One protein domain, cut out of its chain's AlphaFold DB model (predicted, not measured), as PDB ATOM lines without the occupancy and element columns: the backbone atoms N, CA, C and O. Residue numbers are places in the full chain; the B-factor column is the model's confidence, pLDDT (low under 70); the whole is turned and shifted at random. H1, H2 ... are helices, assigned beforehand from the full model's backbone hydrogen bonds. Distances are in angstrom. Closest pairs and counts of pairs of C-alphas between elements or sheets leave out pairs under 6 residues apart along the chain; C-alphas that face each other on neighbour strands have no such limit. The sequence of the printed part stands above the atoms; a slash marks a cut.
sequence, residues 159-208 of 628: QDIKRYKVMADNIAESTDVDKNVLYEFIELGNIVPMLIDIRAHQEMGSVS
ATOM      1  N   GLN A 159      29.949  24.127 -18.748       76.75
ATOM      2  CA  GLN A 159      30.909  24.812 -19.622       76.75
ATOM      3  C   GLN A 159      31.266  26.207 -19.096       76.75
ATOM      4  O   GLN A 159      32.432  26.600 -19.163       76.75
ATOM      5  N   ASP A 160      30.303  26.934 -18.533       77.25
ATOM      6  CA  ASP A 160      30.523  28.275 -17.993       77.25
ATOM      7  C   ASP A 160      31.294  28.223 -16.674       77.25
ATOM      8  O   ASP A 160      32.276  28.947 -16.544       77.25
ATOM      9  N   ILE A 161      31.024  27.248 -15.795       81.31
ATOM     10  CA  ILE A 161      31.871  26.946 -14.620       81.31
ATOM     11  C   ILE A 161      33.346  26.765 -15.031       81.31
ATOM     12  O   ILE A 161      34.249  27.301 -14.391       81.31
ATOM     13  N   LYS A 162      33.620  26.062 -16.143       83.50
ATOM     14  CA  LYS A 162      34.994  25.864 -16.646       83.50
ATOM     15  C   LYS A 162      35.611  27.156 -17.180       83.50
ATOM     16  O   LYS A 162      36.778  27.420 -16.909       83.50
ATOM     17  N   ARG A 163      34.842  27.974 -17.906       83.31
ATOM     18  CA  ARG A 163      35.282  29.308 -18.357       83.31
ATOM     19  C   ARG A 163      35.574  30.229 -17.175       83.31
ATOM     20  O   ARG A 163      36.553  30.964 -17.213       83.31
ATOM     21  N   TYR A 164      34.750  30.169 -16.135       86.88
ATOM     22  CA  TYR A 164      34.844  31.040 -14.969       86.88
ATOM     23  C   TYR A 164      36.031  30.642 -14.096       86.88
ATOM     24  O   TYR A 164      36.729  31.525 -13.615       86.88
ATOM     25  N   LYS A 165      36.351  29.343 -13.974       87.25
ATOM     26  CA  LYS A 165      37.596  28.903 -13.321       87.25
ATOM     27  C   LYS A 165      38.843  29.368 -14.074       87.25
ATOM     28  O   LYS A 165      39.732  29.926 -13.446       87.25
ATOM     29  N   VAL A 166      38.862  29.277 -15.407       88.31
ATOM     30  CA  VAL A 166      39.955  29.853 -16.220       88.31
ATOM     31  C   VAL A 166      40.028  31.381 -16.071       88.31
ATOM     32  O   VAL A 166      41.119  31.942 -16.025       88.31
ATOM     33  N   MET A 167      38.897  32.082 -15.952       85.50
ATOM     34  CA  MET A 167      38.883  33.519 -15.652       85.50
ATOM     35  C   MET A 167      39.437  33.812 -14.246       85.50
ATOM     36  O   MET A 167      40.252  34.719 -14.098       85.50
ATOM     37  N   ALA A 168      39.073  33.010 -13.244       86.31
ATOM     38  CA  ALA A 168      39.595  33.100 -11.885       86.31
ATOM     39  C   ALA A 168      41.095  32.785 -11.783       86.31
ATOM     40  O   ALA A 168      41.765  33.437 -10.993       86.31
ATOM     41  N   ASP A 169      41.642  31.866 -12.588       87.94
ATOM     42  CA  ASP A 169      43.095  31.639 -12.667       87.94
ATOM     43  C   ASP A 169      43.825  32.923 -13.114       87.94
ATOM     44  O   ASP A 169      44.753  33.371 -12.445       87.94
ATOM     45  N   ASN A 170      43.354  33.576 -14.186       87.38
ATOM     46  CA  ASN A 170      43.933  34.840 -14.674       87.38
ATOM     47  C   ASN A 170      43.796  35.989 -13.647       87.38
ATOM     48  O   ASN A 170      44.700  36.815 -13.499       87.38
ATOM     49  N   ILE A 171      42.671  36.051 -12.924       84.50
ATOM     50  CA  ILE A 171      42.452  37.045 -11.861       84.50
ATOM     51  C   ILE A 171      43.372  36.751 -10.666       84.50
ATOM     52  O   ILE A 171      44.056  37.655 -10.195       84.50
ATOM     53  N   ALA A 172      43.476  35.502 -10.211       84.62
ATOM     54  CA  ALA A 172      44.363  35.099  -9.117       84.62
ATOM     55  C   ALA A 172      45.841  35.402  -9.426       84.62
ATOM     56  O   ALA A 172      46.525  36.022  -8.610       84.62
ATOM     57  N   GLU A 173      46.319  35.057 -10.629       84.50
ATOM     58  CA  GLU A 173      47.691  35.361 -11.071       84.50
ATOM     59  C   GLU A 173      47.991  36.867 -11.125       84.50
ATOM     60  O   GLU A 173      49.130  37.274 -10.896       84.50
ATOM     61  N   SER A 174      46.983  37.708 -11.384       82.50
ATOM     62  CA  SER A 174      47.134  39.170 -11.408       82.50
ATOM     63  C   SER A 174      46.919  39.857 -10.049       82.50
ATOM     64  O   SER A 174      47.180  41.057  -9.945       82.50
ATOM     65  N   THR A 175      46.493  39.128  -9.006       74.06
ATOM     66  CA  THR A 175      46.091  39.705  -7.703       74.06
ATOM     67  C   THR A 175      46.719  39.059  -6.450       74.06
ATOM     68  O   THR A 175      46.524  39.583  -5.357       74.06
ATOM     69  N   ASP A 176      47.490  37.964  -6.567       73.19
ATOM     70  CA  ASP A 176      48.062  37.176  -5.437       73.19
ATOM     71  C   ASP A 176      46.991  36.638  -4.446       73.19
ATOM     72  O   ASP A 176      47.252  36.358  -3.267       73.19
ATOM     73  N   VAL A 177      45.758  36.477  -4.944       78.50
ATOM     74  CA  VAL A 177      44.623  35.834  -4.262       78.50
ATOM     75  C   VAL A 177      44.704  34.317  -4.461       78.50
ATOM     76  O   VAL A 177      45.078  33.846  -5.534       78.50
ATOM     77  N   ASP A 178      44.338  33.523  -3.447       79.69
ATOM     78  CA  ASP A 178      44.254  32.071  -3.634       79.69
ATOM     79  C   ASP A 178      43.059  31.724  -4.532       79.69
ATOM     80  O   ASP A 178      41.896  31.924  -4.171       79.69
ATOM     81  N   LYS A 179      43.359  31.150  -5.697       86.12
ATOM     82  CA  LYS A 179      42.374  30.657  -6.660       86.12
ATOM     83  C   LYS A 179      41.367  29.671  -6.074       86.12
ATOM     84  O   LYS A 179      40.260  29.599  -6.594       86.12
ATOM     85  N   ASN A 180      41.701  28.953  -4.997       83.69
ATOM     86  CA  ASN A 180      40.757  28.057  -4.328       83.69
ATOM     87  C   ASN A 180      39.523  28.818  -3.809       83.69
ATOM     88  O   ASN A 180      38.405  28.345  -3.987       83.69
ATOM     89  N   VAL A 181      39.711  30.031  -3.276       82.31
ATOM     90  CA  VAL A 181      38.621  30.897  -2.782       82.31
ATOM     91  C   VAL A 181      37.719  31.353  -3.934       82.31
ATOM     92  O   VAL A 181      36.495  31.384  -3.811       82.31
ATOM     93  N   LEU A 182      38.311  31.658  -5.093       84.19
ATOM     94  CA  LEU A 182      37.555  32.009  -6.298       84.19
ATOM     95  C   LEU A 182      36.853  30.783  -6.909       84.19
ATOM     96  O   LEU A 182      35.740  30.909  -7.410       84.19
ATOM     97  N   TYR A 183      37.463  29.595  -6.852       87.00
ATOM     98  CA  TYR A 183      36.851  28.342  -7.302       87.00
ATOM     99  C   TYR A 183      35.639  27.956  -6.452       87.00
ATOM    100  O   TYR A 183      34.613  27.607  -7.028       87.00
ATOM    101  N   GLU A 184      35.749  28.034  -5.124       84.50
ATOM    102  CA  GLU A 184      34.647  27.787  -4.187       84.50
ATOM    103  C   GLU A 184      33.493  28.762  -4.459       84.50
ATOM    104  O   GLU A 184      32.351  28.346  -4.635       84.50
ATOM    105  N   PHE A 185      33.805  30.050  -4.649       84.00
ATOM    106  CA  PHE A 185      32.824  31.069  -5.030       84.00
ATOM    107  C   PHE A 185      32.133  30.795  -6.383       84.00
ATOM    108  O   PHE A 185      30.957  31.115  -6.542       84.00
ATOM    109  N   ILE A 186      32.821  30.171  -7.349       85.69
ATOM    110  CA  ILE A 186      32.227  29.720  -8.624       85.69
ATOM    111  C   ILE A 186      31.358  28.463  -8.437       85.69
ATOM    112  O   ILE A 186      30.346  28.313  -9.124       85.69
ATOM    113  N   GLU A 187      31.731  27.559  -7.530       83.94
ATOM    114  CA  GLU A 187      31.002  26.309  -7.260       83.94
ATOM    115  C   GLU A 187      29.694  26.510  -6.483       83.94
ATOM    116  O   GLU A 187      28.813  25.657  -6.572       83.94
ATOM    117  N   LEU A 188      29.501  27.666  -5.834       81.12
ATOM    118  CA  LEU A 188      28.198  28.098  -5.301       81.12
ATOM    119  C   LEU A 188      27.116  28.275  -6.388       81.12
ATOM    120  O   LEU A 188      25.927  28.295  -6.067       81.12
ATOM    121  N   GLY A 189      27.508  28.397  -7.662       70.50
ATOM    122  CA  GLY A 189      26.590  28.631  -8.777       70.50
ATOM    123  C   GLY A 189      26.008  30.050  -8.806       70.50
ATOM    124  O   GLY A 189      26.304  30.891  -7.965       70.50
ATOM    125  N   ASN A 190      25.175  30.328  -9.813       71.19
ATOM    126  CA  ASN A 190      24.358  31.545  -9.935       71.19
ATOM    127  C   ASN A 190      25.097  32.904  -9.855       71.19
ATOM    128  O   ASN A 190      24.468  33.938  -9.620       71.19
ATOM    129  N   ILE A 191      26.414  32.932 -10.099       76.50
ATOM    130  CA  ILE A 191      27.217  34.163 -10.143       76.50
ATOM    131  C   ILE A 191      27.391  34.720 -11.565       76.50
ATOM    132  O   ILE A 191      27.496  33.989 -12.544       76.50
ATOM    133  N   VAL A 192      27.504  36.044 -11.666       78.50
ATOM    134  CA  VAL A 192      27.879  36.778 -12.888       78.50
ATOM    135  C   VAL A 192      29.414  36.921 -12.936       78.50
ATOM    136  O   VAL A 192      30.000  37.140 -11.877       78.50
ATOM    137  N   PRO A 193      30.101  36.893 -14.103       78.12
ATOM    138  CA  PRO A 193      31.573  36.961 -14.174       78.12
ATOM    139  C   PRO A 193      32.207  38.140 -13.425       78.12
ATOM    140  O   PRO A 193      33.267  38.006 -12.822       78.12
ATOM    141  N   MET A 194      31.529  39.293 -13.418       81.38
ATOM    142  CA  MET A 194      31.951  40.502 -12.703       81.38
ATOM    143  C   MET A 194      32.017  40.304 -11.177       81.38
ATOM    144  O   MET A 194      32.801  40.966 -10.507       81.38
ATOM    145  N   LEU A 195      31.239  39.371 -10.616       82.81
ATOM    146  CA  LEU A 195      31.290  39.047  -9.191       82.81
ATOM    147  C   LEU A 195      32.571  38.297  -8.806       82.81
ATOM    148  O   LEU A 195      32.970  38.386  -7.652       82.81
ATOM    149  N   ILE A 196      33.239  37.606  -9.737       84.44
ATOM    150  CA  ILE A 196      34.542  36.957  -9.485       84.44
ATOM    151  C   ILE A 196      35.611  38.032  -9.249       84.44
ATOM    152  O   ILE A 196      36.387  37.946  -8.302       84.44
ATOM    153  N   ASP A 197      35.596  39.073 -10.083       81.75
ATOM    154  CA  ASP A 197      36.500  40.226 -10.014       81.75
ATOM    155  C   ASP A 197      36.225  41.076  -8.758       81.75
ATOM    156  O   ASP A 197      37.127  41.380  -7.974       81.75
ATOM    157  N   ILE A 198      34.944  41.346  -8.469       81.75
ATOM    158  CA  ILE A 198      34.519  41.994  -7.219       81.75
ATOM    159  C   ILE A 198      34.894  41.144  -5.996       81.75
ATOM    160  O   ILE A 198      35.338  41.712  -5.001       81.75
ATOM    161  N   ARG A 199      34.779  39.807  -6.045       81.00
ATOM    162  CA  ARG A 199      35.190  38.936  -4.932       81.00
ATOM    163  C   ARG A 199      36.705  38.940  -4.749       81.00
ATOM    164  O   ARG A 199      37.148  39.069  -3.616       81.00
ATOM    165  N   ALA A 200      37.501  38.893  -5.817       80.94
ATOM    166  CA  ALA A 200      38.958  39.025  -5.726       80.94
ATOM    167  C   ALA A 200      39.380  40.376  -5.113       80.94
ATOM    168  O   ALA A 200      40.251  40.421  -4.241       80.94
ATOM    169  N   HIS A 201      38.711  41.470  -5.488       75.44
ATOM    170  CA  HIS A 201      38.908  42.780  -4.861       75.44
ATOM    171  C   HIS A 201      38.418  42.850  -3.407       75.44
ATOM    172  O   HIS A 201      39.074  43.490  -2.583       75.44
ATOM    173  N   GLN A 202      37.323  42.170  -3.059       75.25
ATOM    174  CA  GLN A 202      36.879  42.027  -1.669       75.25
ATOM    175  C   GLN A 202      37.874  41.216  -0.837       75.25
ATOM    176  O   GLN A 202      38.141  41.618   0.289       75.25
ATOM    177  N   GLU A 203      38.484  40.155  -1.375       72.31
ATOM    178  CA  GLU A 203      39.524  39.411  -0.655       72.31
ATOM    179  C   GLU A 203      40.806  40.235  -0.484       72.31
ATOM    180  O   GLU A 203      41.365  40.279   0.607       72.31
ATOM    181  N   MET A 204      41.235  41.011  -1.485       63.19
ATOM    182  CA  MET A 204      42.330  41.979  -1.285       63.19
ATOM    183  C   MET A 204      42.022  43.043  -0.209       63.19
ATOM    184  O   MET A 204      42.954  43.601   0.379       63.19
ATOM    185  N   GLY A 205      40.739  43.305   0.068       61.22
ATOM    186  CA  GLY A 205      40.267  44.121   1.193       61.22
ATOM    187  C   GLY A 205      40.032  43.354   2.505       61.22
ATOM    188  O   GLY A 205      40.009  43.988   3.558       61.22
ATOM    189  N   SER A 206      39.872  42.025   2.463       56.97
ATOM    190  CA  SER A 206      39.629  41.157   3.627       56.97
ATOM    191  C   SER A 206      40.930  40.691   4.281       56.97
ATOM    192  O   SER A 206      40.983  40.574   5.506       56.97
ATOM    193  N   VAL A 207      41.990  40.461   3.487       61.59
ATOM    194  CA  VAL A 207      43.304  40.050   3.998       61.59
ATOM    195  C   VAL A 207      43.833  41.153   4.911       61.59
ATOM    196  O   VAL A 207      44.248  42.222   4.449       61.59
ATOM    197  N   SER A 208      43.846  40.868   6.212       69.62
ATOM    198  CA  SER A 208      44.332  41.783   7.238       69.62
ATOM    199  C   SER A 208      45.779  42.191   6.957       69.62
ATOM    200  O   SER A 208      46.585  41.391   6.475       69.62
TER     201      SER A 208
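Overview. This is residues 159 to 208 of the 628 residues of an uncharacterized protein of Coniophora puteana (strain RWD-64-598) (UniProt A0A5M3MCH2). Three helices pack together in a small triangular cluster: the longest, H1, makes a helical hairpin with the short H2, and H3 packs over the pair at an angle, touching both. The two ends of the printed part lie at opposite ends of the long axis. The printed part has 50 residues, with three named helices in the order H1, H2, H3 and no named strand, and its class is all helix. It is compact, with a radius of gyration of the C-alphas of 9.9 A, and elongated, with spans of 34 by 19 by 16 A.

Arrangement. H1, residues 160 to 175, touches H2, residues 179 to 187; the closest C-alphas, those of Ala 172 and Lys 179, are 5.5 A apart. The two form a hairpin, running opposite ways at a shallow tilt of 27 degrees. H1 also touches H3, residues 193 to 206, with the closest C-alphas, those of Ala 168 and Ile 196, 6.8 A apart. H1 and H3 run the same way at a tilt of 36 degrees, only just steep. H3 touches H2 with residues 196 to 200 alone; the closest C-alphas, those of Leu 182 and Ile 196, are 6.6 A apart. H2 and H3 run opposite ways at a steep tilt of 46 degrees. With one of the three pairs at a shallow tilt, the helix packing is mostly crossed, but only just. Every O i to N i+4 pair is within hydrogen-bond range in H1 and H2, and 9 of 10 are in H3.

Along the chain. H1 is 21.9 A long and begins with C-alpha 160 at (30.523, 28.275, -17.993). H2 is 12.2 A long, with C-alpha 179 at (42.374, 30.657, -6.660). H3 is 20.0 A long and ends with C-alpha 206 at (39.629, 41.157, 3.627).

Size, cuts and confidence. The C-alphas of Gln 159 and Ser 208, the two farthest apart, are 34.5 A apart. The printed part has no cut, and the links H1 to H2 and H2 to H3 are tight. The mean pLDDT of the printed part is 79.6; residues 204 to 208, of which 204 to 206 belong to H3, are under 70.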